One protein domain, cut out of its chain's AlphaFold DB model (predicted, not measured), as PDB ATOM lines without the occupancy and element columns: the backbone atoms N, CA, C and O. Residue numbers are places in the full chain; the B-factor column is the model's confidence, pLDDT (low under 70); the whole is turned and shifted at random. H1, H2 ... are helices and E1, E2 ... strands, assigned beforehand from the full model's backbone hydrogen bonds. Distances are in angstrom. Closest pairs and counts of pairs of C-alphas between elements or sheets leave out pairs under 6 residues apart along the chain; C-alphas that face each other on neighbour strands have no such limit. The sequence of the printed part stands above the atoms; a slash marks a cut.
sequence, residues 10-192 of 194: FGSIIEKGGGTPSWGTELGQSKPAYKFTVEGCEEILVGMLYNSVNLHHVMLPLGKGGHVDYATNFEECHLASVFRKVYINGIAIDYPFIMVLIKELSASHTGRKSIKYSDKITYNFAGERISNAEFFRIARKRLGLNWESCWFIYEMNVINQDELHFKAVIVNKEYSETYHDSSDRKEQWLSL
ATOM      1  N   PHE A  10      81.366  39.563  35.775       95.12
ATOM      2  CA  PHE A  10      80.723  39.757  37.061       95.12
ATOM      3  C   PHE A  10      80.251  41.200  37.206       95.12
ATOM      4  O   PHE A  10      80.857  42.097  36.625       95.12
ATOM      5  N   GLY A  11      79.184  41.420  37.980       94.38
ATOM      6  CA  GLY A  11      78.667  42.767  38.255       94.38
ATOM      7  C   GLY A  11      78.195  43.511  37.002       94.38
ATOM      8  O   GLY A  11      78.213  44.732  36.979       94.38
ATOM      9  N   SER A  12      77.830  42.799  35.928       93.31
ATOM     10  CA  SER A  12      77.276  43.396  34.709       93.31
ATOM     11  C   SER A  12      75.801  43.039  34.582       93.31
ATOM     12  O   SER A  12      75.468  41.858  34.440       93.31
ATOM     13  N   ILE A  13      74.933  44.039  34.602       91.69
ATOM     14  CA  ILE A  13      73.484  43.893  34.480       91.69
ATOM     15  C   ILE A  13      73.082  44.338  33.076       91.69
ATOM     16  O   ILE A  13      73.581  45.337  32.569       91.69
ATOM     17  N   ILE A  14      72.201  43.578  32.429       90.62
ATOM     18  CA  ILE A  14      71.607  43.957  31.146       90.62
ATOM     19  C   ILE A  14      70.125  44.217  31.383       90.62
ATOM     20  O   ILE A  14      69.428  43.327  31.871       90.62
ATOM     21  N   GLU A  15      69.644  45.405  31.025       88.75
ATOM     22  CA  GLU A  15      68.231  45.772  31.183       88.75
ATOM     23  C   GLU A  15      67.323  44.953  30.260       88.75
ATOM     24  O   GLU A  15      66.246  44.503  30.659       88.75
ATOM     25  N   LYS A  16      67.767  44.729  29.016       83.69
ATOM     26  CA  LYS A  16      67.001  44.023  27.987       83.69
ATOM     27  C   LYS A  16      67.713  42.759  27.503       83.69
ATOM     28  O   LYS A  16      68.593  42.803  26.645       83.69
ATOM     29  N   GLY A  17      67.272  41.604  28.004       73.69
ATOM     30  CA  GLY A  17      67.764  40.280  27.601       73.69
ATOM     31  C   GLY A  17      68.392  39.489  28.752       73.69
ATOM     32  O   GLY A  17      68.252  39.840  29.917       73.69
ATOM     33  N   GLY A  18      69.058  38.376  28.431       68.12
ATOM     34  CA  GLY A  18      69.779  37.568  29.420       68.12
ATOM     35  C   GLY A  18      71.184  38.117  29.671       68.12
ATOM     36  O   GLY A  18      71.964  38.242  28.733       68.12
ATOM     37  N   GLY A  19      71.514  38.423  30.929       65.62
ATOM     38  CA  GLY A  19      72.822  38.970  31.326       65.62
ATOM     39  C   GLY A  19      73.817  37.952  31.889       65.62
ATOM     40  O   GLY A  19      74.980  38.292  32.102       65.62
ATOM     41  N   THR A  20      73.386  36.711  32.140       74.50
ATOM     42  CA  THR A  20      74.227  35.688  32.774       74.50
ATOM     43  C   THR A  20      75.371  35.270  31.845       74.50
ATOM     44  O   THR A  20      75.110  34.925  30.690       74.50
ATOM     45  N   PRO A  21      76.625  35.245  32.335       81.00
ATOM     46  CA  PRO A  21      77.744  34.703  31.575       81.00
ATOM     47  C   PRO A  21      77.454  33.277  31.101       81.00
ATOM     48  O   PRO A  21      76.835  32.482  31.810       81.00
ATOM     49  N   SER A  22      77.919  32.920  29.907       84.25
ATOM     50  CA  SER A  22      77.750  31.558  29.379       84.25
ATOM     51  C   SER A  22      78.764  30.550  29.944       84.25
ATOM     52  O   SER A  22      78.661  29.350  29.660       84.25
ATOM     53  N   TRP A  23      79.725  31.020  30.754       91.19
ATOM     54  CA  TRP A  23      80.698  30.219  31.508       91.19
ATOM     55  C   TRP A  23      81.522  29.241  30.667       91.19
ATOM     56  O   TRP A  23      81.933  28.172  31.135       91.19
ATOM     57  N   GLY A  24      81.749  29.584  29.403       92.25
ATOM     58  CA  GLY A  24      82.629  28.821  28.543       92.25
ATOM     59  C   GLY A  24      82.930  29.499  27.224       92.25
ATOM     60  O   GLY A  24      82.120  30.264  26.709       92.25
ATOM     61  N   THR A  25      84.087  29.164  26.667       93.88
ATOM     62  CA  THR A  25      84.542  29.660  25.369       93.88
ATOM     63  C   THR A  25      84.680  28.503  24.399       93.88
ATOM     64  O   THR A  25      85.145  27.423  24.767       93.88
ATOM     65  N   GLU A  26      84.274  28.729  23.162       93.44
ATOM     66  CA  GLU A  26      84.412  27.751  22.088       93.44
ATOM     67  C   GLU A  26      85.844  27.802  21.539       93.44
ATOM     68  O   GLU A  26      86.456  28.868  21.512       93.44
ATOM     69  N   LEU A  27      86.385  26.664  21.103       93.38
ATOM     70  CA  LEU A  27      87.755  26.538  20.578       93.38
ATOM     71  C   LEU A  27      87.825  26.550  19.045       93.38
ATOM     72  O   LEU A  27      88.904  26.455  18.457       93.38
ATOM     73  N   GLY A  28      86.679  26.678  18.380       87.69
ATOM     74  CA  GLY A  28      86.584  26.793  16.931       87.69
ATOM     75  C   GLY A  28      85.143  26.966  16.464       87.69
ATOM     76  O   GLY A  28      84.206  26.537  17.135       87.69
ATOM     77  N   GLN A  29      84.964  27.597  15.303       79.50
ATOM     78  CA  GLN A  29      83.639  27.887  14.725       79.50
ATOM     79  C   GLN A  29      83.420  27.258  13.347       79.50
ATOM     80  O   GLN A  29      82.285  27.165  12.878       79.50
ATOM     81  N   SER A  30      84.491  26.820  12.685       78.81
ATOM     82  CA  SER A  30      84.438  26.424  11.280       78.81
ATOM     83  C   SER A  30      83.794  25.049  11.102       78.81
ATOM     84  O   SER A  30      84.423  24.006  11.302       78.81
ATOM     85  N   LYS A  31      82.523  25.054  10.687       79.00
ATOM     86  CA  LYS A  31      81.807  23.868  10.201       79.00
ATOM     87  C   LYS A  31      82.500  23.269   8.963       79.00
ATOM     88  O   LYS A  31      83.123  24.003   8.201       79.00
ATOM     89  N   PRO A  32      82.356  21.953   8.718       76.69
ATOM     90  CA  PRO A  32      81.680  20.959   9.560       76.69
ATOM     91  C   PRO A  32      82.595  20.342  10.631       76.69
ATOM     92  O   PRO A  32      82.108  19.698  11.552       76.69
ATOM     93  N   ALA A  33      83.913  20.520  10.510       75.56
ATOM     94  CA  ALA A  33      84.890  19.789  11.314       75.56
ATOM     95  C   ALA A  33      85.104  20.366  12.723       75.56
ATOM     96  O   ALA A  33      85.625  19.654  13.574       75.56
ATOM     97  N   TYR A  34      84.751  21.638  12.957       83.81
ATOM     98  CA  TYR A  34      85.035  22.363  14.203       83.81
ATOM     99  C   TYR A  34      86.471  22.160  14.689       83.81
ATOM    100  O   TYR A  34      86.720  21.867  15.859       83.81
ATOM    101  N   LYS A  35      87.418  22.298  13.755       87.31
ATOM    102  CA  LYS A  35      88.841  22.279  14.088       87.31
ATOM    103  C   LYS A  35      89.133  23.363  15.121       87.31
ATOM    104  O   LYS A  35      88.455  24.392  15.154       87.31
ATOM    105  N   PHE A  36      90.156  23.126  15.928       91.25
ATOM    106  CA  PHE A  36      90.706  24.148  16.798       91.25
ATOM    107  C   PHE A  36      91.265  25.280  15.934       91.25
ATOM    108  O   PHE A  36      92.182  25.067  15.146       91.25
ATOM    109  N   THR A  37      90.636  26.450  16.000       91.06
ATOM    110  CA  THR A  37      91.014  27.623  15.190       91.06
ATOM    111  C   THR A  37      91.219  28.872  16.033       91.06
ATOM    112  O   THR A  37      91.558  29.918  15.490       91.06
ATOM    113  N   VAL A  38      90.957  28.803  17.340       92.50
ATOM    114  CA  VAL A  38      91.168  29.940  18.239       92.50
ATOM    115  C   VAL A  38      92.652  30.027  18.579       92.50
ATOM    116  O   VAL A  38      93.249  29.063  19.049       92.50
ATOM    117  N   GLU A  39      93.249  31.190  18.350       93.94
ATOM    118  CA  GLU A  39      94.664  31.427  18.623       93.94
ATOM    119  C   GLU A  39      95.016  31.165  20.098       93.94
ATOM    120  O   GLU A  39      94.340  31.636  21.021       93.94
ATOM    121  N   GLY A  40      96.090  30.408  20.319       93.69
ATOM    122  CA  GLY A  40      96.572  30.031  21.645       93.69
ATOM    123  C   GLY A  40      95.810  28.875  22.302       93.69
ATOM    124  O   GLY A  40      96.019  28.611  23.482       93.69
ATOM    125  N   CYS A  41      94.864  28.225  21.609       94.69
ATOM    126  CA  CYS A  41      94.118  27.108  22.196       94.69
ATOM    127  C   CYS A  41      94.965  25.839  22.368       94.69
ATOM    128  O   CYS A  41      94.678  25.049  23.264       94.69
ATOM    129  N   GLU A  42      96.007  25.645  21.558       94.94
ATOM    130  CA  GLU A  42      96.885  24.474  21.632       94.94
ATOM    131  C   GLU A  42      97.648  24.448  22.961       94.94
ATOM    132  O   GLU A  42      97.633  23.439  23.665       94.94
ATOM    133  N   GLU A  43      98.214  25.583  23.372       96.56
ATOM    134  CA  GLU A  43      98.907  25.755  24.649       96.56
ATOM    135  C   GLU A  43      97.964  25.540  25.833       96.56
ATOM    136  O   GLU A  43      98.337  24.893  26.814       96.56
ATOM    137  N   ILE A  44      96.717  26.019  25.729       97.75
ATOM    138  CA  ILE A  44      95.692  25.756  26.744       97.75
ATOM    139  C   ILE A  44      95.409  24.256  26.844       97.75
ATOM    140  O   ILE A  44      95.391  23.717  27.947       97.75
ATOM    141  N   LEU A  45      95.216  23.559  25.720       97.44
ATOM    142  CA  LEU A  45      94.926  22.123  25.712       97.44
ATOM    143  C   LEU A  45      96.095  21.293  26.260       97.44
ATOM    144  O   LEU A  45      95.866  20.373  27.046       97.44
ATOM    145  N   VAL A  46      97.335  21.637  25.901       97.94
ATOM    146  CA  VAL A  46      98.546  21.010  26.456       97.94
ATOM    147  C   VAL A  46      98.635  21.250  27.963       97.94
ATOM    148  O   VAL A  46      98.879  20.309  28.717       97.94
ATOM    149  N   GLY A  47      98.369  22.475  28.420       98.50
ATOM    150  CA  GLY A  47      98.311  22.807  29.842       98.50
ATOM    151  C   GLY A  47      97.242  22.024  30.598       98.50
ATOM    152  O   GLY A  47      97.506  21.458  31.657       98.50
ATOM    153  N   MET A  48      96.035  21.932  30.040       98.62
ATOM    154  CA  MET A  48      94.951  21.150  30.637       98.62
ATOM    155  C   MET A  48      95.314  19.666  30.726       98.62
ATOM    156  O   MET A  48      94.997  19.020  31.721       98.62
ATOM    157  N   LEU A  49      95.982  19.119  29.707       98.50
ATOM    158  CA  LEU A  49      96.436  17.731  29.712       98.50
ATOM    159  C   LEU A  49      97.497  17.493  30.796       98.50
ATOM    160  O   LEU A  49      97.400  16.513  31.536       98.50
ATOM    161  N   TYR A  50      98.468  18.401  30.924       98.62
ATOM    162  CA  TYR A  50      99.505  18.339  31.956       98.62
ATOM    163  C   TYR A  50      98.909  18.374  33.370       98.62
ATOM    164  O   TYR A  50      99.302  17.596  34.234       98.62
ATOM    165  N   ASN A  51      97.900  19.222  33.587       98.56
ATOM    166  CA  ASN A  51      97.217  19.387  34.874       98.56
ATOM    167  C   ASN A  51      95.951  18.525  34.996       98.56
ATOM    168  O   ASN A  51      95.028  18.874  35.744       98.56
ATOM    169  N   SER A  52      95.862  17.443  34.220       98.44
ATOM    170  CA  SER A  52      94.639  16.659  34.111       98.44
ATOM    171  C   SER A  52      94.290  15.937  35.410       98.44
ATOM    172  O   SER A  52      95.147  15.468  36.160       98.44
ATOM    173  N   VAL A  53      92.991  15.850  35.682       98.44
ATOM    174  CA  VAL A  53      92.440  15.107  36.814       98.44
ATOM    175  C   VAL A  53      91.377  14.130  36.335       98.44
ATOM    176  O   VAL A  53      90.773  14.302  35.275       98.44
ATOM    177  N   ASN A  54      91.126  13.095  37.136       97.62
ATOM    178  CA  ASN A  54      90.092  12.119  36.824       97.62
ATOM    179  C   ASN A  54      88.697  12.776  36.850       97.62
ATOM    180  O   ASN A  54      88.317  13.402  37.843       97.62
ATOM    181  N   LEU A  55      87.932  12.592  35.770       97.56
ATOM    182  CA  LEU A  55      86.579  13.124  35.605       97.56
ATOM    183  C   LEU A  55      85.609  12.660  36.707       97.56
ATOM    184  O   LEU A  55      84.690  13.401  37.037       97.56
ATOM    185  N   HIS A  56      85.821  11.480  37.313       97.25
ATOM    186  CA  HIS A  56      84.978  10.962  38.405       97.25
ATOM    187  C   HIS A  56      84.975  11.867  39.644       97.25
ATOM    188  O   HIS A  56      84.100  11.752  40.496       97.25
ATOM    189  N   HIS A  57      85.955  12.761  39.759       97.88
ATOM    190  CA  HIS A  57      86.102  13.669  40.892       97.88
ATOM    191  C   HIS A  57      85.636  15.089  40.579       97.88
ATOM    192  O   HIS A  57      85.754  15.958  41.438       97.88
ATOM    193  N   VAL A  58      85.152  15.347  39.361       98.25
ATOM    194  CA  VAL A  58      84.756  16.678  38.896       98.25
ATOM    195  C   VAL A  58      83.250  16.723  38.709       98.25
ATOM    196  O   VAL A  58      82.682  15.854  38.054       98.25
ATOM    197  N   MET A  59      82.610  17.762  39.240       97.19
ATOM    198  CA  MET A  59      81.199  18.049  38.987       97.19
ATOM    199  C   MET A  59      81.057  19.401  38.301       97.19
ATOM    200  O   MET A  59      81.796  20.339  38.608       97.19
ATOM    201  N   LEU A  60      80.105  19.518  37.383       95.00
ATOM    202  CA  LEU A  60      79.865  20.738  36.620       95.00
ATOM    203  C   LEU A  60      78.394  20.876  36.209       95.00
ATOM    204  O   LEU A  60      77.695  19.869  36.082       95.00
ATOM    205  N   PRO A  61      77.912  22.110  35.975       90.88
ATOM    206  CA  PRO A  61      76.589  22.312  35.412       90.88
ATOM    207  C   PRO A  61      76.588  21.988  33.912       90.88
ATOM    208  O   PRO A  61      77.210  22.696  33.115       90.88
ATOM    209  N   LEU A  62      75.849  20.955  33.511       81.25
ATOM    210  CA  LEU A  62      75.589  20.629  32.107       81.25
ATOM    211  C   LEU A  62      74.094  20.369  31.895       81.25
ATOM    212  O   LEU A  62      73.424  19.758  32.722       81.25
ATOM    213  N   GLY A  63      73.561  20.854  30.771       67.31
ATOM    214  CA  GLY A  63      72.144  20.726  30.423       67.31
ATOM    215  C   GLY A  63      71.260  21.902  30.860       67.31
ATOM    216  O   GLY A  63      71.720  22.932  31.360       67.31
ATOM    217  N   LYS A  64      69.952  21.775  30.597       64.19
ATOM    218  CA  LYS A  64      68.956  22.810  30.919       64.19
ATOM    219  C   LYS A  64      68.736  22.888  32.434       64.19
ATOM    220  O   LYS A  64      68.695  21.868  33.108       64.19
ATOM    221  N   GLY A  65      68.564  24.100  32.963       68.56
ATOM    222  CA  GLY A  65      68.269  24.333  34.385       68.56
ATOM    223  C   GLY A  65      69.490  24.394  35.309       68.56
ATOM    224  O   GLY A  65      69.333  24.689  36.488       68.56
ATOM    225  N   GLY A  66      70.707  24.175  34.794       73.00
ATOM    226  CA  GLY A  66      71.938  24.329  35.577       73.00
ATOM    227  C   GLY A  66      72.134  23.264  36.658       73.00
ATOM    228  O   GLY A  66      72.791  23.547  37.660       73.00
ATOM    229  N   HIS A  67      71.555  22.074  36.459       84.31
ATOM    230  CA  HIS A  67      71.797  20.903  37.296       84.31
ATOM    231  C   HIS A  67      73.288  20.550  37.281       84.31
ATOM    232  O   HIS A  67      73.900  20.497  36.214       84.31
ATOM    233  N   VAL A  68      73.864  20.340  38.464       89.94
ATOM    234  CA  VAL A  68      75.279  20.004  38.640       89.94
ATOM    235  C   VAL A  68      75.392  18.502  38.840       89.94
ATOM    236  O   VAL A  68      74.740  17.954  39.723       89.94
ATOM    237  N   ASP A  69      76.222  17.851  38.034       93.31
ATOM    238  CA  ASP A  69      76.448  16.408  38.121       93.31
ATOM    239  C   ASP A  69      77.907  16.067  37.785       93.31
ATOM    240  O   ASP A  69      78.672  16.934  37.351       93.31
ATOM    241  N   TYR A  70      78.308  14.821  38.026       94.56
ATOM    242  CA  TYR A  70      79.648  14.324  37.741       94.56
ATOM    243  C   TYR A  70      79.959  14.374  36.247       94.56
ATOM    244  O   TYR A  70      79.157  13.954  35.416       94.56
ATOM    245  N   ALA A  71      81.170  14.813  35.905       94.56
ATOM    246  CA  ALA A  71      81.628  14.912  34.523       94.56
ATOM    247  C   ALA A  71      81.568  13.565  33.787       94.56
ATOM    248  O   ALA A  71      81.307  13.534  32.592       94.56
ATOM    249  N   THR A  72      81.748  12.447  34.493       93.94
ATOM    250  CA  THR A  72      81.672  11.097  33.910       93.94
ATOM    251  C   THR A  72      80.279  10.659  33.497       93.94
ATOM    252  O   THR A  72      80.162   9.696  32.747       93.94
ATOM    253  N   ASN A  73      79.231  11.346  33.953       91.88
ATOM    254  CA  ASN A  73      77.866  11.070  33.504       91.88
ATOM    255  C   ASN A  73      77.590  11.661  32.109       91.88
ATOM    256  O   ASN A  73      76.514  11.452  31.556       91.88
ATOM    257  N   PHE A  74      78.560  12.387  31.545       88.94
ATOM    258  CA  PHE A  74      78.470  13.090  30.275       88.94
ATOM    259  C   PHE A  74      79.572  12.592  29.337       88.94
ATOM    260  O   PHE A  74      80.747  12.911  29.527       88.94
ATOM    261  N   GLU A  75      79.205  11.857  28.283       87.38
ATOM    262  CA  GLU A  75      80.148  11.440  27.229       87.38
ATOM    263  C   GLU A  75      80.805  12.646  26.531       87.38
ATOM    264  O   GLU A  75      81.853  12.548  25.893       87.38
ATOM    265  N   GLU A  76      80.189  13.817  26.668       89.88
ATOM    266  CA  GLU A  76      80.658  15.089  26.156       89.88
ATOM    267  C   GLU A  76      81.854  15.640  26.927       89.88
ATOM    268  O   GLU A  76      82.561  16.490  26.382       89.88
ATOM    269  N   CYS A  77      82.090  15.210  28.168       94.56
ATOM    270  CA  CYS A  77      83.234  15.641  28.965       94.56
ATOM    271  C   CYS A  77      84.478  14.855  28.560       94.56
ATOM    272  O   CYS A  77      84.572  13.650  28.757       94.56
ATOM    273  N   HIS A  78      85.457  15.551  27.988       94.88
ATOM    274  CA  HIS A  78      86.634  14.911  27.399       94.88
ATOM    275  C   HIS A  78      87.878  15.018  28.283       94.88
ATOM    276  O   HIS A  78      88.737  14.143  28.246       94.88
ATOM    277  N   LEU A  79      88.012  16.115  29.028       97.69
ATOM    278  CA  LEU A  79      89.191  16.406  29.838       97.69
ATOM    279  C   LEU A  79      88.808  17.386  30.943       97.69
ATOM    280  O   LEU A  79      88.157  18.390  30.665       97.69
ATOM    281  N   ALA A  80      89.245  17.136  32.171       98.31
ATOM    282  CA  ALA A  80      89.210  18.123  33.242       98.31
ATOM    283  C   ALA A  80      90.617  18.351  33.773       98.31
ATOM    284  O   ALA A  80      91.453  17.449  33.751       98.31
ATOM    285  N   SER A  81      90.863  19.562  34.254       98.62
ATOM    286  CA  SER A  81      92.170  19.988  34.743       98.62
ATOM    287  C   SER A  81      92.028  20.884  35.960       98.62
ATOM    288  O   SER A  81      91.044  21.619  36.075       98.62
ATOM    289  N   VAL A  82      93.017  20.817  36.851       98.69
ATOM    290  CA  VAL A  82      93.114  21.666  38.042       98.69
ATOM    291  C   VAL A  82      94.456  22.385  38.018       98.69
ATOM    292  O   VAL A  82      95.486  21.801  38.352       98.69
ATOM    293  N   PHE A  83      94.435  23.665  37.659       98.75
ATOM    294  CA  PHE A  83      95.616  24.523  37.705       98.75
ATOM    295  C   PHE A  83      95.821  25.029  39.128       98.75
ATOM    296  O   PHE A  83      94.927  25.643  39.706       98.75
ATOM    297  N   ARG A  84      96.998  24.766  39.702       98.31
ATOM    298  CA  ARG A  84      97.333  25.157  41.084       98.31
ATOM    299  C   ARG A  84      98.096  26.476  41.173       98.31
ATOM    300  O   ARG A  84      98.095  27.096  42.229       98.31
ATOM    301  N   LYS A  85      98.710  26.919  40.075       98.69
ATOM    302  CA  LYS A  85      99.355  28.228  39.953       98.69
ATOM    303  C   LYS A  85      98.497  29.095  39.044       98.69
ATOM    304  O   LYS A  85      98.493  28.897  37.832       98.69
ATOM    305  N   VAL A  86      97.735  30.015  39.629       98.81
ATOM    306  CA  VAL A  86      96.789  30.846  38.880       98.81
ATOM    307  C   VAL A  86      97.046  32.319  39.155       98.81
ATOM    308  O   VAL A  86      97.216  32.731  40.302       98.81
ATOM    309  N   TYR A  87      97.054  33.119  38.096       98.81
ATOM    310  CA  TYR A  87      97.332  34.547  38.145       98.81
ATOM    311  C   TYR A  87      96.237  35.322  37.419       98.81
ATOM    312  O   TYR A  87      95.743  34.884  36.383       98.81
ATOM    313  N   ILE A  88      95.879  36.496  37.934       98.69
ATOM    314  CA  ILE A  88      95.023  37.461  37.234       98.69
ATOM    315  C   ILE A  88      95.789  38.776  37.150       98.69
ATOM    316  O   ILE A  88      96.178  39.320  38.181       98.69
ATOM    317  N   ASN A  89      96.026  39.287  35.939       98.00
ATOM    318  CA  ASN A  89      96.820  40.501  35.705       98.00
ATOM    319  C   ASN A  89      98.202  40.452  36.393       98.00
ATOM    320  O   ASN A  89      98.648  41.426  36.993       98.00
ATOM    321  N   GLY A  90      98.854  39.284  36.367       98.06
ATOM    322  CA  GLY A  90     100.141  39.044  37.032       98.06
ATOM    323  C   GLY A  90     100.068  38.890  38.560       98.06
ATOM    324  O   GLY A  90     101.075  38.572  39.188       98.06
ATOM    325  N   ILE A  91      98.897  39.063  39.179       98.56
ATOM    326  CA  ILE A  91      98.702  38.880  40.621       98.56
ATOM    327  C   ILE A  91      98.388  37.412  40.902       98.56
ATOM    328  O   ILE A  91      97.393  36.883  40.410       98.56
ATOM    329  N   ALA A  92      99.205  36.771  41.742       98.56
ATOM    330  CA  ALA A  92      98.967  35.403  42.192       98.56
ATOM    331  C   ALA A  92      97.677  35.295  43.024       98.56
ATOM    332  O   ALA A  92      97.473  36.042  44.000       98.56
ATOM    333  N   ILE A  93      96.833  34.337  42.643       98.50
ATOM    334  CA  ILE A  93      95.624  33.942  43.356       98.50
ATOM    335  C   ILE A  93      95.932  32.633  44.080       98.50
ATOM    336  O   ILE A  93      96.160  31.609  43.446       98.50
ATOM    337  N   ASP A  94      95.955  32.679  45.412       96.81
ATOM    338  CA  ASP A  94      96.290  31.537  46.273       96.81
ATOM    339  C   ASP A  94      95.102  30.570  46.410       96.81
ATOM    340  O   ASP A  94      94.548  30.354  47.488       96.81
ATOM    341  N   TYR A  95      94.616  30.092  45.264       98.56
ATOM    342  CA  TYR A  95      93.568  29.088  45.163       98.56
ATOM    343  C   TYR A  95      93.575  28.436  43.767       98.56
ATOM    344  O   TYR A  95      93.745  29.149  42.774       98.56
ATOM    345  N   PRO A  96      93.361  27.112  43.648       98.44
ATOM    346  CA  PRO A  96      93.347  26.437  42.351       98.44
ATOM    347  C   PRO A  96      92.131  26.788  41.481       98.44
ATOM    348  O   PRO A  96      91.074  27.158  41.989       98.44
ATOM    349  N   PHE A  97      92.245  26.586  40.167       98.75
ATOM    350  CA  PHE A  97      91.158  26.809  39.208       98.75
ATOM    351  C   PHE A  97      90.880  25.578  38.346       98.75
ATOM    352  O   PHE A  97      91.807  24.903  37.893       98.75
ATOM    353  N   ILE A  98      89.596  25.296  38.106       98.75
ATOM    354  CA  ILE A  98      89.135  24.102  37.399       98.75
ATOM    355  C   ILE A  98      88.627  24.479  36.008       98.75
ATOM    356  O   ILE A  98      87.771  25.356  35.855       98.75
ATOM    357  N   MET A  99      89.104  23.759  34.995       98.38
ATOM    358  CA  MET A  99      88.643  23.877  33.610       98.38
ATOM    359  C   MET A  99      88.243  22.508  33.068       98.38
ATOM    360  O   MET A  99      88.942  21.520  33.304       98.38
ATOM    361  N   VAL A 100      87.146  22.460  32.309       98.06
ATOM    362  CA  VAL A 100      86.632  21.227  31.697       98.06
ATOM    363  C   VAL A 100      86.427  21.423  30.199       98.06
ATOM    364  O   VAL A 100      85.694  22.313  29.777       98.06
ATOM    365  N   LEU A 101      87.065  20.589  29.384       97.38
ATOM    366  CA  LEU A 101      86.854  20.524  27.944       97.38
ATOM    367  C   LEU A 101      85.638  19.647  27.655       97.38
ATOM    368  O   LEU A 101      85.614  18.469  28.024       97.38
ATOM    369  N   ILE A 102      84.674  20.206  26.930       94.50
ATOM    370  CA  ILE A 102      83.466  19.499  26.515       94.50
ATOM    371  C   ILE A 102      83.283  19.491  24.994       94.50
ATOM    372  O   ILE A 102      83.821  20.335  24.270       94.50
ATOM    373  N   LYS A 103      82.476  18.548  24.510       91.38
ATOM    374  CA  LYS A 103      81.896  18.512  23.165       91.38
ATOM    375  C   LYS A 103      80.451  19.004  23.215       91.38
ATOM    376  O   LYS A 103      79.625  18.441  23.915       91.38
ATOM    377  N   GLU A 104      80.105  20.016  22.442       85.19
ATOM    378  CA  GLU A 104      78.723  20.471  22.354       85.19
ATOM    379  C   GLU A 104      77.857  19.485  21.562       85.19
ATOM    380  O   GLU A 104      78.269  18.966  20.520       85.19
ATOM    381  N   LEU A 105      76.629  19.267  22.044       76.69
ATOM    382  CA  LEU A 105      75.610  18.443  21.382       76.69
ATOM    383  C   LEU A 105      74.427  19.237  20.824       76.69
ATOM    384  O   LEU A 105      73.482  18.651  20.299       76.69
ATOM    385  N   SER A 106      74.427  20.565  20.954       74.00
ATOM    386  CA  SER A 106      73.325  21.378  20.432       74.00
ATOM    387  C   SER A 106      73.187  21.182  18.923       74.00
ATOM    388  O   SER A 106      74.193  21.260  18.225       74.00
ATOM    389  N   ALA A 107      71.963  21.026  18.414       69.00
ATOM    390  CA  ALA A 107      71.700  20.725  17.002       69.00
ATOM    391  C   ALA A 107      72.394  21.678  16.004       69.00
ATOM    392  O   ALA A 107      72.788  21.266  14.916       69.00
ATOM    393  N   SER A 108      72.580  22.949  16.369       72.00
ATOM    394  CA  SER A 108      73.267  23.945  15.538       72.00
ATOM    395  C   SER A 108      74.795  23.824  15.553       72.00
ATOM    396  O   SER A 108      75.431  24.216  14.566       72.00
ATOM    397  N   HIS A 109      75.376  23.273  16.626       76.19
ATOM    398  CA  HIS A 109      76.819  23.239  16.898       76.19
ATOM    399  C   HIS A 109      77.377  21.865  17.309       76.19
ATOM    400  O   HIS A 109      78.454  21.786  17.899       76.19
ATOM    401  N   THR A 110      76.678  20.774  16.980       81.38
ATOM    402  CA  THR A 110      77.084  19.412  17.347       81.38
ATOM    403  C   THR A 110      78.522  19.128  16.924       81.38
ATOM    404  O   THR A 110      78.870  19.234  15.750       81.38
ATOM    405  N   GLY A 111      79.355  18.742  17.888       83.69
ATOM    406  CA  GLY A 111      80.765  18.430  17.669       83.69
ATOM    407  C   GLY A 111      81.743  19.541  18.033       83.69
ATOM    408  O   GLY A 111      82.921  19.235  18.219       83.69
ATOM    409  N   ARG A 112      81.276  20.784  18.204       90.75
ATOM    410  CA  ARG A 112      82.122  21.912  18.605       90.75
ATOM    411  C   ARG A 112      82.739  21.671  19.980       90.75
ATOM    412  O   ARG A 112      82.096  21.121  20.870       90.75
ATOM    413  N   LYS A 113      84.003  22.052  20.147       93.56
ATOM    414  CA  LYS A 113      84.724  21.926  21.416       93.56
ATOM    415  C   LYS A 113      84.713  23.243  22.160       93.56
ATOM    416  O   LYS A 113      84.992  24.275  21.556       93.56
ATOM    417  N   SER A 114      84.453  23.174  23.458       94.12
ATOM    418  CA  SER A 114      84.380  24.349  24.320       94.12
ATOM    419  C   SER A 114      85.021  24.051  25.665       94.12
ATOM    420  O   SER A 114      84.916  22.937  26.176       94.12
ATOM    421  N   ILE A 115      85.667  25.051  26.254       96.44
ATOM    422  CA  ILE A 115      86.175  24.980  27.622       96.44
ATOM    423  C   ILE A 115      85.145  25.621  28.542       96.44
ATOM    424  O   ILE A 115      84.712  26.746  28.296       96.44
ATOM    425  N   LYS A 116      84.770  24.908  29.602       95.81
ATOM    426  CA  LYS A 116      83.895  25.357  30.681       95.81
ATOM    427  C   LYS A 116      84.702  25.711  31.921       95.81
ATOM    428  O   LYS A 116      85.650  25.014  32.276       95.81
ATOM    429  N   TYR A 117      84.277  26.784  32.575       96.31
ATOM    430  CA  TYR A 117      84.926  27.364  33.754       96.31
ATOM    431  C   TYR A 117      83.905  28.065  34.668       96.31
ATOM    432  O   TYR A 117      84.186  29.091  35.280       96.31
ATOM    433  N   SER A 118      82.681  27.527  34.735       94.12
ATOM    434  CA  SER A 118      81.635  28.031  35.637       94.12
ATOM    435  C   SER A 118      82.108  28.033  37.087       94.12
ATOM    436  O   SER A 118      82.838  27.142  37.518       94.12
ATOM    437  N   ASP A 119      81.633  29.014  37.845       93.94
ATOM    438  CA  ASP A 119      81.702  29.083  39.305       93.94
ATOM    439  C   ASP A 119      81.170  27.823  40.017       93.94
ATOM    440  O   ASP A 119      81.666  27.456  41.079       93.94
ATOM    441  N   LYS A 120      80.215  27.110  39.415       95.06
ATOM    442  CA  LYS A 120      79.635  25.871  39.955       95.06
ATOM    443  C   LYS A 120      80.490  24.623  39.732       95.06
ATOM    444  O   LYS A 120      80.094  23.547  40.173       95.06
ATOM    445  N   ILE A 121      81.617  24.725  39.024       97.50
ATOM    446  CA  ILE A 121      82.513  23.580  38.840       97.50
ATOM    447  C   ILE A 121      83.225  23.286  40.160       97.50
ATOM    448  O   ILE A 121      83.757  24.190  40.812       97.50
ATOM    449  N   THR A 122      83.247  22.010  40.535       98.38
ATOM    450  CA  THR A 122      83.912  21.526  41.746       98.38
ATOM    451  C   THR A 122      84.789  20.319  41.451       98.38
ATOM    452  O   THR A 122      84.547  19.579  40.498       98.38
ATOM    453  N   TYR A 123      85.815  20.133  42.278       98.56
ATOM    454  CA  TYR A 123      86.683  18.966  42.290       98.56
ATOM    455  C   TYR A 123      86.836  18.467  43.727       98.56
ATOM    456  O   TYR A 123      87.143  19.253  44.627       98.56
ATOM    457  N   ASN A 124      86.609  17.173  43.946       97.62
ATOM    458  CA  ASN A 124      86.707  16.549  45.261       97.62
ATOM    459  C   ASN A 124      87.437  15.208  45.173       97.62
ATOM    460  O   ASN A 124      86.900  14.234  44.644       97.62
ATOM    461  N   PHE A 125      88.658  15.158  45.700       97.19
ATOM    462  CA  PHE A 125      89.467  13.945  45.716       97.19
ATOM    463  C   PHE A 125      90.528  14.000  46.809       97.19
ATOM    464  O   PHE A 125      91.101  15.053  47.060       97.19
ATOM    465  N   ALA A 126      90.821  12.855  47.435       93.75
ATOM    466  CA  ALA A 126      91.924  12.704  48.392       93.75
ATOM    467  C   ALA A 126      91.966  13.777  49.508       93.75
ATOM    468  O   ALA A 126      93.031  14.156  49.980       93.75
ATOM    469  N   GLY A 127      90.798  14.267  49.939       92.75
ATOM    470  CA  GLY A 127      90.680  15.315  50.961       92.75
ATOM    471  C   GLY A 127      90.769  16.752  50.430       92.75
ATOM    472  O   GLY A 127      90.402  17.674  51.155       92.75
ATOM    473  N   GLU A 128      91.163  16.958  49.172       95.06
ATOM    474  CA  GLU A 128      91.076  18.256  48.498       95.06
ATOM    475  C   GLU A 128      89.629  18.532  48.072       95.06
ATOM    476  O   GLU A 128      88.989  17.709  47.414       95.06
ATOM    477  N   ARG A 129      89.112  19.713  48.430       97.25
ATOM    478  CA  ARG A 129      87.803  20.221  47.991       97.25
ATOM    479  C   ARG A 129      87.994  21.586  47.348       97.25
ATOM    480  O   ARG A 129      88.210  22.578  48.042       97.25
ATOM    481  N   ILE A 130      87.919  21.621  46.025       98.38
ATOM    482  CA  ILE A 130      88.171  22.806  45.209       98.38
ATOM    483  C   ILE A 130      86.859  23.225  44.547       98.38
ATOM    484  O   ILE A 130      86.129  22.380  44.027       98.38
ATOM    485  N   SER A 131      86.548  24.523  44.544       98.12
ATOM    486  CA  SER A 131      85.438  25.066  43.751       98.12
ATOM    487  C   SER A 131      85.813  26.370  43.062       98.12
ATOM    488  O   SER A 131      86.473  27.227  43.649       98.12
ATOM    489  N   ASN A 132      85.343  26.560  41.830       98.44
ATOM    490  CA  ASN A 132      85.581  27.813  41.113       98.44
ATOM    491  C   ASN A 132      84.887  29.008  41.794       98.44
ATOM    492  O   ASN A 132      85.400  30.122  41.744       98.44
ATOM    493  N   ALA A 133      83.764  28.800  42.487       97.44
ATOM    494  CA  ALA A 133      83.136  29.835  43.307       97.44
ATOM    495  C   ALA A 133      84.089  30.372  44.391       97.44
ATOM    496  O   ALA A 133      84.215  31.586  44.564       97.44
ATOM    497  N   GLU A 134      84.806  29.479  45.080       98.44
ATOM    498  CA  GLU A 134      85.790  29.864  46.095       98.44
ATOM    499  C   GLU A 134      87.017  30.544  45.474       98.44
ATOM    500  O   GLU A 134      87.491  31.554  46.003       98.44
ATOM    501  N   PHE A 135      87.461  30.079  44.299       98.62
ATOM    502  CA  PHE A 135      88.474  30.781  43.511       98.62
ATOM    503  C   PHE A 135      88.072  32.238  43.263       98.62
ATOM    504  O   PHE A 135      88.836  33.150  43.575       98.62
ATOM    505  N   PHE A 136      86.860  32.485  42.749       98.00
ATOM    506  CA  PHE A 136      86.405  33.846  42.452       98.00
ATOM    507  C   PHE A 136      86.264  34.702  43.714       98.00
ATOM    508  O   PHE A 136      86.573  35.895  43.680       98.00
ATOM    509  N   ARG A 137      85.864  34.112  44.848       98.12
ATOM    510  CA  ARG A 137      85.837  34.805  46.143       98.12
ATOM    511  C   ARG A 137      87.235  35.280  46.558       98.12
ATOM    512  O   ARG A 137      87.402  36.430  46.969       98.12
ATOM    513  N   ILE A 138      88.242  34.413  46.445       98.38
ATOM    514  CA  ILE A 138      89.634  34.735  46.793       98.38
ATOM    515  C   ILE A 138      90.224  35.728  45.789       98.38
ATOM    516  O   ILE A 138      90.859  36.701  46.203       98.38
ATOM    517  N   ALA A 139      89.951  35.548  44.497       98.38
ATOM    518  CA  ALA A 139      90.355  36.465  43.439       98.38
ATOM    519  C   ALA A 139      89.859  37.891  43.702       98.38
ATOM    520  O   ALA A 139      90.664  38.820  43.703       98.38
ATOM    521  N   ARG A 140      88.573  38.072  44.034       98.00
ATOM    522  CA  ARG A 140      88.020  39.388  44.400       98.00
ATOM    523  C   ARG A 140      88.798  40.035  45.540       98.00
ATOM    524  O   ARG A 140      89.244  41.170  45.406       98.00
ATOM    525  N   LYS A 141      89.048  39.292  46.623       97.62
ATOM    526  CA  LYS A 141      89.827  39.794  47.766       97.62
ATOM    527  C   LYS A 141      91.239  40.223  47.351       97.62
ATOM    528  O   LYS A 141      91.704  41.271  47.789       97.62
ATOM    529  N   ARG A 142      91.921  39.431  46.517       97.88
ATOM    530  CA  ARG A 142      93.282  39.728  46.032       97.88
ATOM    531  C   ARG A 142      93.330  40.941  45.104       97.88
ATOM    532  O   ARG A 142      94.317  41.666  45.127       97.88
ATOM    533  N   LEU A 143      92.268  41.172  44.336       97.62
ATOM    534  CA  LEU A 143      92.134  42.296  43.407       97.62
ATOM    535  C   LEU A 143      91.553  43.569  44.059       97.62
ATOM    536  O   LEU A 143      91.438  44.596  43.393       97.62
ATOM    537  N   GLY A 144      91.191  43.520  45.348       97.56
ATOM    538  CA  GLY A 144      90.551  44.639  46.048       97.56
ATOM    539  C   GLY A 144      89.125  44.921  45.563       97.56
ATOM    540  O   GLY A 144      88.711  46.075  45.521       97.56
ATOM    541  N   LEU A 145      88.403  43.875  45.158       98.00
ATOM    542  CA  LEU A 145      87.036  43.929  44.645       98.00
ATOM    543  C   LEU A 145      86.045  43.433  45.703       98.00
ATOM    544  O   LEU A 145      86.339  42.514  46.475       98.00
ATOM    545  N   ASN A 146      84.851  44.012  45.700       95.94
ATOM    546  CA  ASN A 146      83.705  43.551  46.475       95.94
ATOM    547  C   ASN A 146      82.780  42.678  45.592       95.94
ATOM    548  O   ASN A 146      83.157  42.269  44.490       95.94
ATOM    549  N   TRP A 147      81.601  42.303  46.094       93.81
ATOM    550  CA  TRP A 147      80.647  41.470  45.346       93.81
ATOM    551  C   TRP A 147      79.899  42.223  44.248       93.81
ATOM    552  O   TRP A 147      79.562  41.611  43.235       93.81
ATOM    553  N   GLU A 148      79.723  43.526  44.428       95.62
ATOM    554  CA  GLU A 148      79.077  44.420  43.474       95.62
ATOM    555  C   GLU A 148      80.012  44.812  42.330       95.62
ATOM    556  O   GLU A 148      79.530  45.102  41.251       95.62
ATOM    557  N   SER A 149      81.336  44.760  42.506       97.56
ATOM    558  CA  SER A 149      82.294  45.177  41.477       97.56
ATOM    559  C   SER A 149      81.998  44.576  40.097       97.56
ATOM    560  O   SER A 149      81.874  43.349  39.958       97.56
ATOM    561  N   CYS A 150      82.001  45.437  39.078       97.44
ATOM    562  CA  CYS A 150      81.938  45.064  37.673       97.44
ATOM    563  C   CYS A 150      83.336  44.786  37.107       97.44
ATOM    564  O   CYS A 150      84.210  45.657  37.085       97.44
ATOM    565  N   TRP A 151      83.565  43.562  36.639       97.50
ATOM    566  CA  TRP A 151      84.831  43.156  36.027       97.50
ATOM    567  C   TRP A 151      84.644  41.919  35.155       97.50
ATOM    568  O   TRP A 151      83.694  41.149  35.327       97.50
ATOM    569  N   PHE A 152      85.559  41.706  34.217       97.06
ATOM    570  CA  PHE A 152      85.521  40.545  33.337       97.06
ATOM    571  C   PHE A 152      86.918  40.061  32.970       97.06
ATOM    572  O   PHE A 152      87.868  40.838  32.901       97.06
ATOM    573  N   ILE A 153      87.031  38.762  32.706       97.62
ATOM    574  CA  ILE A 153      88.229  38.125  32.161       97.62
ATOM    575  C   ILE A 153      88.031  37.965  30.652       97.62
ATOM    576  O   ILE A 153      86.993  37.473  30.206       97.62
ATOM    577  N   TYR A 154      89.022  38.382  29.864       97.12
ATOM    578  CA  TYR A 154      88.940  38.390  28.395       97.12
ATOM    579  C   TYR A 154      90.038  37.577  27.708       97.12
ATOM    580  O   TYR A 154      89.968  37.327  26.505       97.12
ATOM    581  N   GLU A 155      91.049  37.138  28.451       97.25
ATOM    582  CA  GLU A 155      92.145  36.336  27.921       97.25
ATOM    583  C   GLU A 155      92.596  35.319  28.964       97.25
ATOM    584  O   GLU A 155      92.620  35.614  30.160       97.25
ATOM    585  N   MET A 156      92.971  34.131  28.495       97.44
ATOM    586  CA  MET A 156      93.657  33.117  29.288       97.44
ATOM    587  C   MET A 156      94.889  32.617  28.535       97.44
ATOM    588  O   MET A 156      94.835  32.435  27.316       97.44
ATOM    589  N   ASN A 157      95.978  32.363  29.247       97.75
ATOM    590  CA  ASN A 157      97.216  31.807  28.712       97.75
ATOM    591  C   ASN A 157      97.754  30.753  29.681       97.75
ATOM    592  O   ASN A 157      97.584  30.893  30.891       97.75
ATOM    593  N   VAL A 158      98.418  29.724  29.156       98.06
ATOM    594  CA  VAL A 158      99.191  28.786  29.973       98.06
ATOM    595  C   VAL A 158     100.673  29.026  29.727       98.06
ATOM    596  O   VAL A 158     101.110  29.077  28.579       98.06
ATOM    597  N   ILE A 159     101.436  29.172  30.807       96.94
ATOM    598  CA  ILE A 159     102.891  29.344  30.794       96.94
ATOM    599  C   ILE A 159     103.501  28.173  31.566       96.94
ATOM    600  O   ILE A 159     102.911  27.697  32.533       96.94
ATOM    601  N   ASN A 160     104.651  27.662  31.114       96.38
ATOM    602  CA  ASN A 160     105.351  26.537  31.752       96.38
ATOM    603  C   ASN A 160     104.481  25.282  31.965       96.38
ATOM    604  O   ASN A 160     104.772  24.467  32.830       96.38
ATOM    605  N   GLN A 161     103.420  25.121  31.164       96.50
ATOM    606  CA  GLN A 161     102.427  24.038  31.229       96.50
ATOM    607  C   GLN A 161     101.541  24.024  32.487       96.50
ATOM    608  O   GLN A 161     100.421  23.529  32.400       96.50
ATOM    609  N   ASP A 162     101.976  24.571  33.625       97.94
ATOM    610  CA  ASP A 162     101.269  24.494  34.912       97.94
ATOM    611  C   ASP A 162     100.781  25.836  35.479       97.94
ATOM    612  O   ASP A 162     100.028  25.851  36.458       97.94
ATOM    613  N   GLU A 163     101.135  26.956  34.846       98.50
ATOM    614  CA  GLU A 163     100.683  28.284  35.254       98.50
ATOM    615  C   GLU A 163      99.544  28.782  34.369       98.50
ATOM    616  O   GLU A 163      99.725  28.996  33.171       98.50
ATOM    617  N   LEU A 164      98.382  29.035  34.970       98.75
ATOM    618  CA  LEU A 164      97.239  29.642  34.298       98.75
ATOM    619  C   LEU A 164      97.217  31.150  34.553       98.75
ATOM    620  O   LEU A 164      97.058  31.603  35.684       98.75
ATOM    621  N   HIS A 165      97.338  31.934  33.491       98.69
ATOM    622  CA  HIS A 165      97.369  33.392  33.543       98.69
ATOM    623  C   HIS A 165      96.136  33.973  32.862       98.69
ATOM    624  O   HIS A 165      95.940  33.806  31.660       98.69
ATOM    625  N   PHE A 166      95.323  34.696  33.622       98.62
ATOM    626  CA  PHE A 166      94.190  35.460  33.116       98.62
ATOM    627  C   PHE A 166      94.547  36.934  32.930       98.62
ATOM    628  O   PHE A 166      95.246  37.522  33.762       98.62
ATOM    629  N   LYS A 167      93.981  37.555  31.891       98.25
ATOM    630  CA  LYS A 167      93.854  39.017  31.817       98.25
ATOM    631  C   LYS A 167      92.413  39.433  32.057       98.25
ATOM    632  O   LYS A 167      91.484  38.864  31.477       98.25
ATOM    633  N   ALA A 168      92.250  40.431  32.912       98.00
ATOM    634  CA  ALA A 168      90.970  40.949  33.344       98.00
ATOM    635  C   ALA A 168      90.926  42.474  33.269       98.00
ATOM    636  O   ALA A 168      91.905  43.148  33.585       98.00
ATOM    637  N   VAL A 169      89.755  43.002  32.937       98.19
ATOM    638  CA  VAL A 169      89.433  44.423  33.049       98.19
ATOM    639  C   VAL A 169      88.568  44.613  34.286       98.19
ATOM    640  O   VAL A 169      87.576  43.909  34.481       98.19
ATOM    641  N   ILE A 170      88.949  45.577  35.119       97.81
ATOM    642  CA  ILE A 170      88.144  46.037  36.249       97.81
ATOM    643  C   ILE A 170      87.399  47.280  35.770       97.81
ATOM    644  O   ILE A 170      88.011  48.334  35.626       97.81
ATOM    645  N   VAL A 171      86.104  47.138  35.497       97.31
ATOM    646  CA  VAL A 171      85.264  48.222  34.969       97.31
ATOM    647  C   VAL A 171      84.882  49.176  36.097       97.31
ATOM    648  O   VAL A 171      85.095  50.379  35.997       97.31
ATOM    649  N   ASN A 172      84.386  48.623  37.206       97.19
ATOM    650  CA  ASN A 172      84.051  49.371  38.408       97.19
ATOM    651  C   ASN A 172      84.406  48.542  39.648       97.19
ATOM    652  O   ASN A 172      83.995  47.391  39.794       97.19
ATOM    653  N   LYS A 173      85.204  49.117  40.552       96.50
ATOM    654  CA  LYS A 173      85.653  48.437  41.776       96.50
ATOM    655  C   LYS A 173      84.591  48.375  42.863       96.50
ATOM    656  O   LYS A 173      84.683  47.508  43.726       96.50
ATOM    657  N   GLU A 174      83.613  49.266  42.849       95.56
ATOM    658  CA  GLU A 174      82.691  49.450  43.967       95.56
ATOM    659  C   GLU A 174      81.276  48.974  43.658       95.56
ATOM    660  O   GLU A 174      80.626  48.449  44.562       95.56
ATOM    661  N   TYR A 175      80.831  49.109  42.406       96.88
ATOM    662  CA  TYR A 175      79.438  48.907  42.014       96.88
ATOM    663  C   TYR A 175      79.290  48.010  40.788       96.88
ATOM    664  O   TYR A 175      80.221  47.852  39.989       96.88
ATOM    665  N   SER A 176      78.084  47.455  40.655       96.06
ATOM    666  CA  SER A 176      77.648  46.793  39.430       96.06
ATOM    667  C   SER A 176      77.397  47.855  38.362       96.06
ATOM    668  O   SER A 176      76.941  48.953  38.672       96.06
ATOM    669  N   GLU A 177      77.646  47.508  37.106       96.12
ATOM    670  CA  GLU A 177      77.356  48.360  35.953       96.12
ATOM    671  C   GLU A 177      76.147  47.828  35.192       96.12
ATOM    672  O   GLU A 177      76.016  46.616  34.967       96.12
ATOM    673  N   THR A 178      75.278  48.743  34.775       94.50
ATOM    674  CA  THR A 178      74.070  48.437  34.009       94.50
ATOM    675  C   THR A 178      74.249  48.892  32.571       94.50
ATOM    676  O   THR A 178      74.638  50.028  32.311       94.50
ATOM    677  N   TYR A 179      73.925  48.001  31.644       94.00
ATOM    678  CA  TYR A 179      74.006  48.222  30.206       94.00
ATOM    679  C   TYR A 179      72.627  48.060  29.579       94.00
ATOM    680  O   TYR A 179      71.823  47.236  30.035       94.00
ATOM    681  N   HIS A 180      72.371  48.795  28.498       92.19
ATOM    682  CA  HIS A 180      71.070  48.739  27.834       92.19
ATOM    683  C   HIS A 180      70.801  47.341  27.255       92.19
ATOM    684  O   HIS A 180      69.764  46.717  27.509       92.19
ATOM    685  N   ASP A 181      71.771  46.824  26.502       91.69
ATOM    686  CA  ASP A 181      71.737  45.499  25.896       91.69
ATOM    687  C   ASP A 181      73.141  44.866  25.801       91.69
ATOM    688  O   ASP A 181      74.154  45.416  26.240       91.69
ATOM    689  N   SER A 182      73.209  43.649  25.249       90.62
ATOM    690  CA  SER A 182      74.480  42.925  25.088       90.62
ATOM    691  C   SER A 182      75.445  43.581  24.096       90.62
ATOM    692  O   SER A 182      76.651  43.349  24.205       90.62
ATOM    693  N   SER A 183      74.935  44.341  23.125       90.94
ATOM    694  CA  SER A 183      75.739  45.019  22.105       90.94
ATOM    695  C   SER A 183      76.401  46.260  22.690       90.94
ATOM    696  O   SER A 183      77.611  46.404  22.543       90.94
ATOM    697  N   ASP A 184      75.639  47.070  23.429       93.25
ATOM    698  CA  ASP A 184      76.126  48.230  24.185       93.25
ATOM    699  C   ASP A 184      77.259  47.830  25.145       93.25
ATOM    700  O   ASP A 184      78.387  48.318  25.048       93.25
ATOM    701  N   ARG A 185      77.027  46.807  25.981       93.88
ATOM    702  CA  ARG A 185      78.066  46.260  26.868       93.88
ATOM    703  C   ARG A 185      79.317  45.824  26.105       93.88
ATOM    704  O   ARG A 185      80.436  46.056  26.554       93.88
ATOM    705  N   LYS A 186      79.139  45.140  24.971       93.19
ATOM    706  CA  LYS A 186      80.255  44.648  24.158       93.19
ATOM    707  C   LYS A 186      81.087  45.802  23.606       93.19
ATOM    708  O   LYS A 186      82.308  45.711  23.657       93.19
ATOM    709  N   GLU A 187      80.451  46.844  23.081       94.56
ATOM    710  CA  GLU A 187      81.137  48.028  22.560       94.56
ATOM    711  C   GLU A 187      81.968  48.709  23.652       94.56
ATOM    712  O   GLU A 187      83.172  48.896  23.480       94.56
ATOM    713  N   GLN A 188      81.354  48.967  24.810       95.62
ATOM    714  CA  GLN A 188      82.037  49.584  25.948       95.62
ATOM    715  C   GLN A 188      83.182  48.727  26.493       95.62
ATOM    716  O   GLN A 188      84.202  49.250  26.912       95.62
ATOM    717  N   TRP A 189      83.051  47.402  26.511       95.94
ATOM    718  CA  TRP A 189      84.120  46.538  27.020       95.94
ATOM    719  C   TRP A 189      85.268  46.370  26.038       95.94
ATOM    720  O   TRP A 189      86.412  46.256  26.466       95.94
ATOM    721  N   LEU A 190      84.986  46.360  24.735       95.44
ATOM    722  CA  LEU A 190      86.031  46.303  23.716       95.44
ATOM    723  C   LEU A 190      86.922  47.547  23.740       95.44
ATOM    724  O   LEU A 190      88.110  47.413  23.481       95.44
ATOM    725  N   SER A 191      86.391  48.721  24.097       95.75
ATOM    726  CA  SER A 191      87.204  49.937  24.238       95.75
ATOM    727  C   SER A 191      88.110  49.942  25.476       95.75
ATOM    728  O   SER A 191      89.012  50.771  25.560       95.75
ATOM    729  N   LEU A 192      87.894  49.016  26.420       95.94
ATOM    730  CA  LEU A 192      88.710  48.842  27.628       95.94
ATOM    731  C   LEU A 192      89.781  47.750  27.485       95.94
ATOM    732  O   LEU A 192      90.557  47.533  28.415       95.94
TER     733      LEU A 192
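This is residues 10 to 192 of the 194 residues of the protein "ATPase associated with various cellular activities AAA_5" of Prevotella sp. CAG:732 (UniProt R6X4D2). Two small four-stranded sheets, partly face to face with their strands crossed, make a sandwich at one end; the long hairpin of E12 and E13 reaches from there to a small base of E1, E14 and H3. E5 of the sandwich turns sharply into E6, which joins that hairpin in a third sheet, with H1 and H2 packed on one face of it. The printed part has 183 residues, with three named helices and 14 named strands, in the order E1 E2 H1, E3 to E11, H2 E12 E13 E14 H3. The sheets are E2 E9 E8 E5 and E4 E3 E10 E11, antiparallel, E7 E6 E13 E12, mixed, and E1 E14, parallel. The class is mixed, helices and strands; the whole is compact, with a radius of gyration of the C-alphas of 16.5 A, and spans 39 by 39 by 32 A.

E1, residues 12 to 14, is parallel to E14, residues 177 to 179, with N 13 and O 177 within hydrogen-bond range at 2.8 A. E2, residues 24 to 26, is antiparallel to E9, residues 113 to 116, with N 25 and O 115 3.0 A apart. E9 and E8, residues 97 to 103, form a hairpin, with N 102 and O 114 2.8 A apart. E8 is antiparallel to E5, residues 77 to 83, with N 101 and O 79 2.8 A apart. H1, residues 41 to 50, is on this sheet at a height of 9.2 A and runs across the strands, making two layers, a helix on one face; C-alphas Met 48 and Ser 81 are closest to E5, 5.1 A. E3, residues 58 to 61, and E4, residues 68 to 70, form a hairpin, with N 60 and O 69 3.0 A apart. E10, residues 122 to 125, and E11, residues 128 to 131, form another, with N 123 and O 130 2.9 A apart; E3 is antiparallel to E10, with N 59 and O 122 within hydrogen-bond range at 2.9 A. The sheet E2 E9 E8 E5 and the sheet E4 E3 E10 E11 form a sandwich, two sheets face to face, the parts that face each other 10.9 A centre to centre and the strands of the one at 79 degrees to those of the other. E5 runs on into E6, residues 85 to 88, at 85 degrees; E7, residues 91 to 93, meets E6 only at a point. E6 is parallel to E13, residues 163 to 172, with N 87 and O 164 2.8 A apart. E13 and E12, residues 150 to 159, form a hairpin, with N 165 and O 157 2.8 A apart. H1 and H2, residues 132 to 143, are on the same face of this sheet; the closest C-alphas of H2 and E7 are those of Ala 139 and Ile 93, 5.8 A. H3, residues 182 to 190, only grazes it. Every O i to N i+4 pair is within range in H1, H2 and H3.

E1 begins at C-alpha 12 (77.276, 43.396, 34.709). E12 is 27.1 A long, E13 27.0 A, E8 20.3 A and H2 16.1 A; E12 bends by 51 degrees at residue 155. H3 ends at C-alpha 190 (86.031, 46.303, 23.716).

The C-alphas of Ala 126 and His 180, the two farthest apart, are 46.4 A apart. The printed part has no cut; the link from E2 to H1 is long, 14 residues. The mean pLDDT of the printed part is 93.0, and residues 18 to 19, 63 to 65 and 107 are under 70.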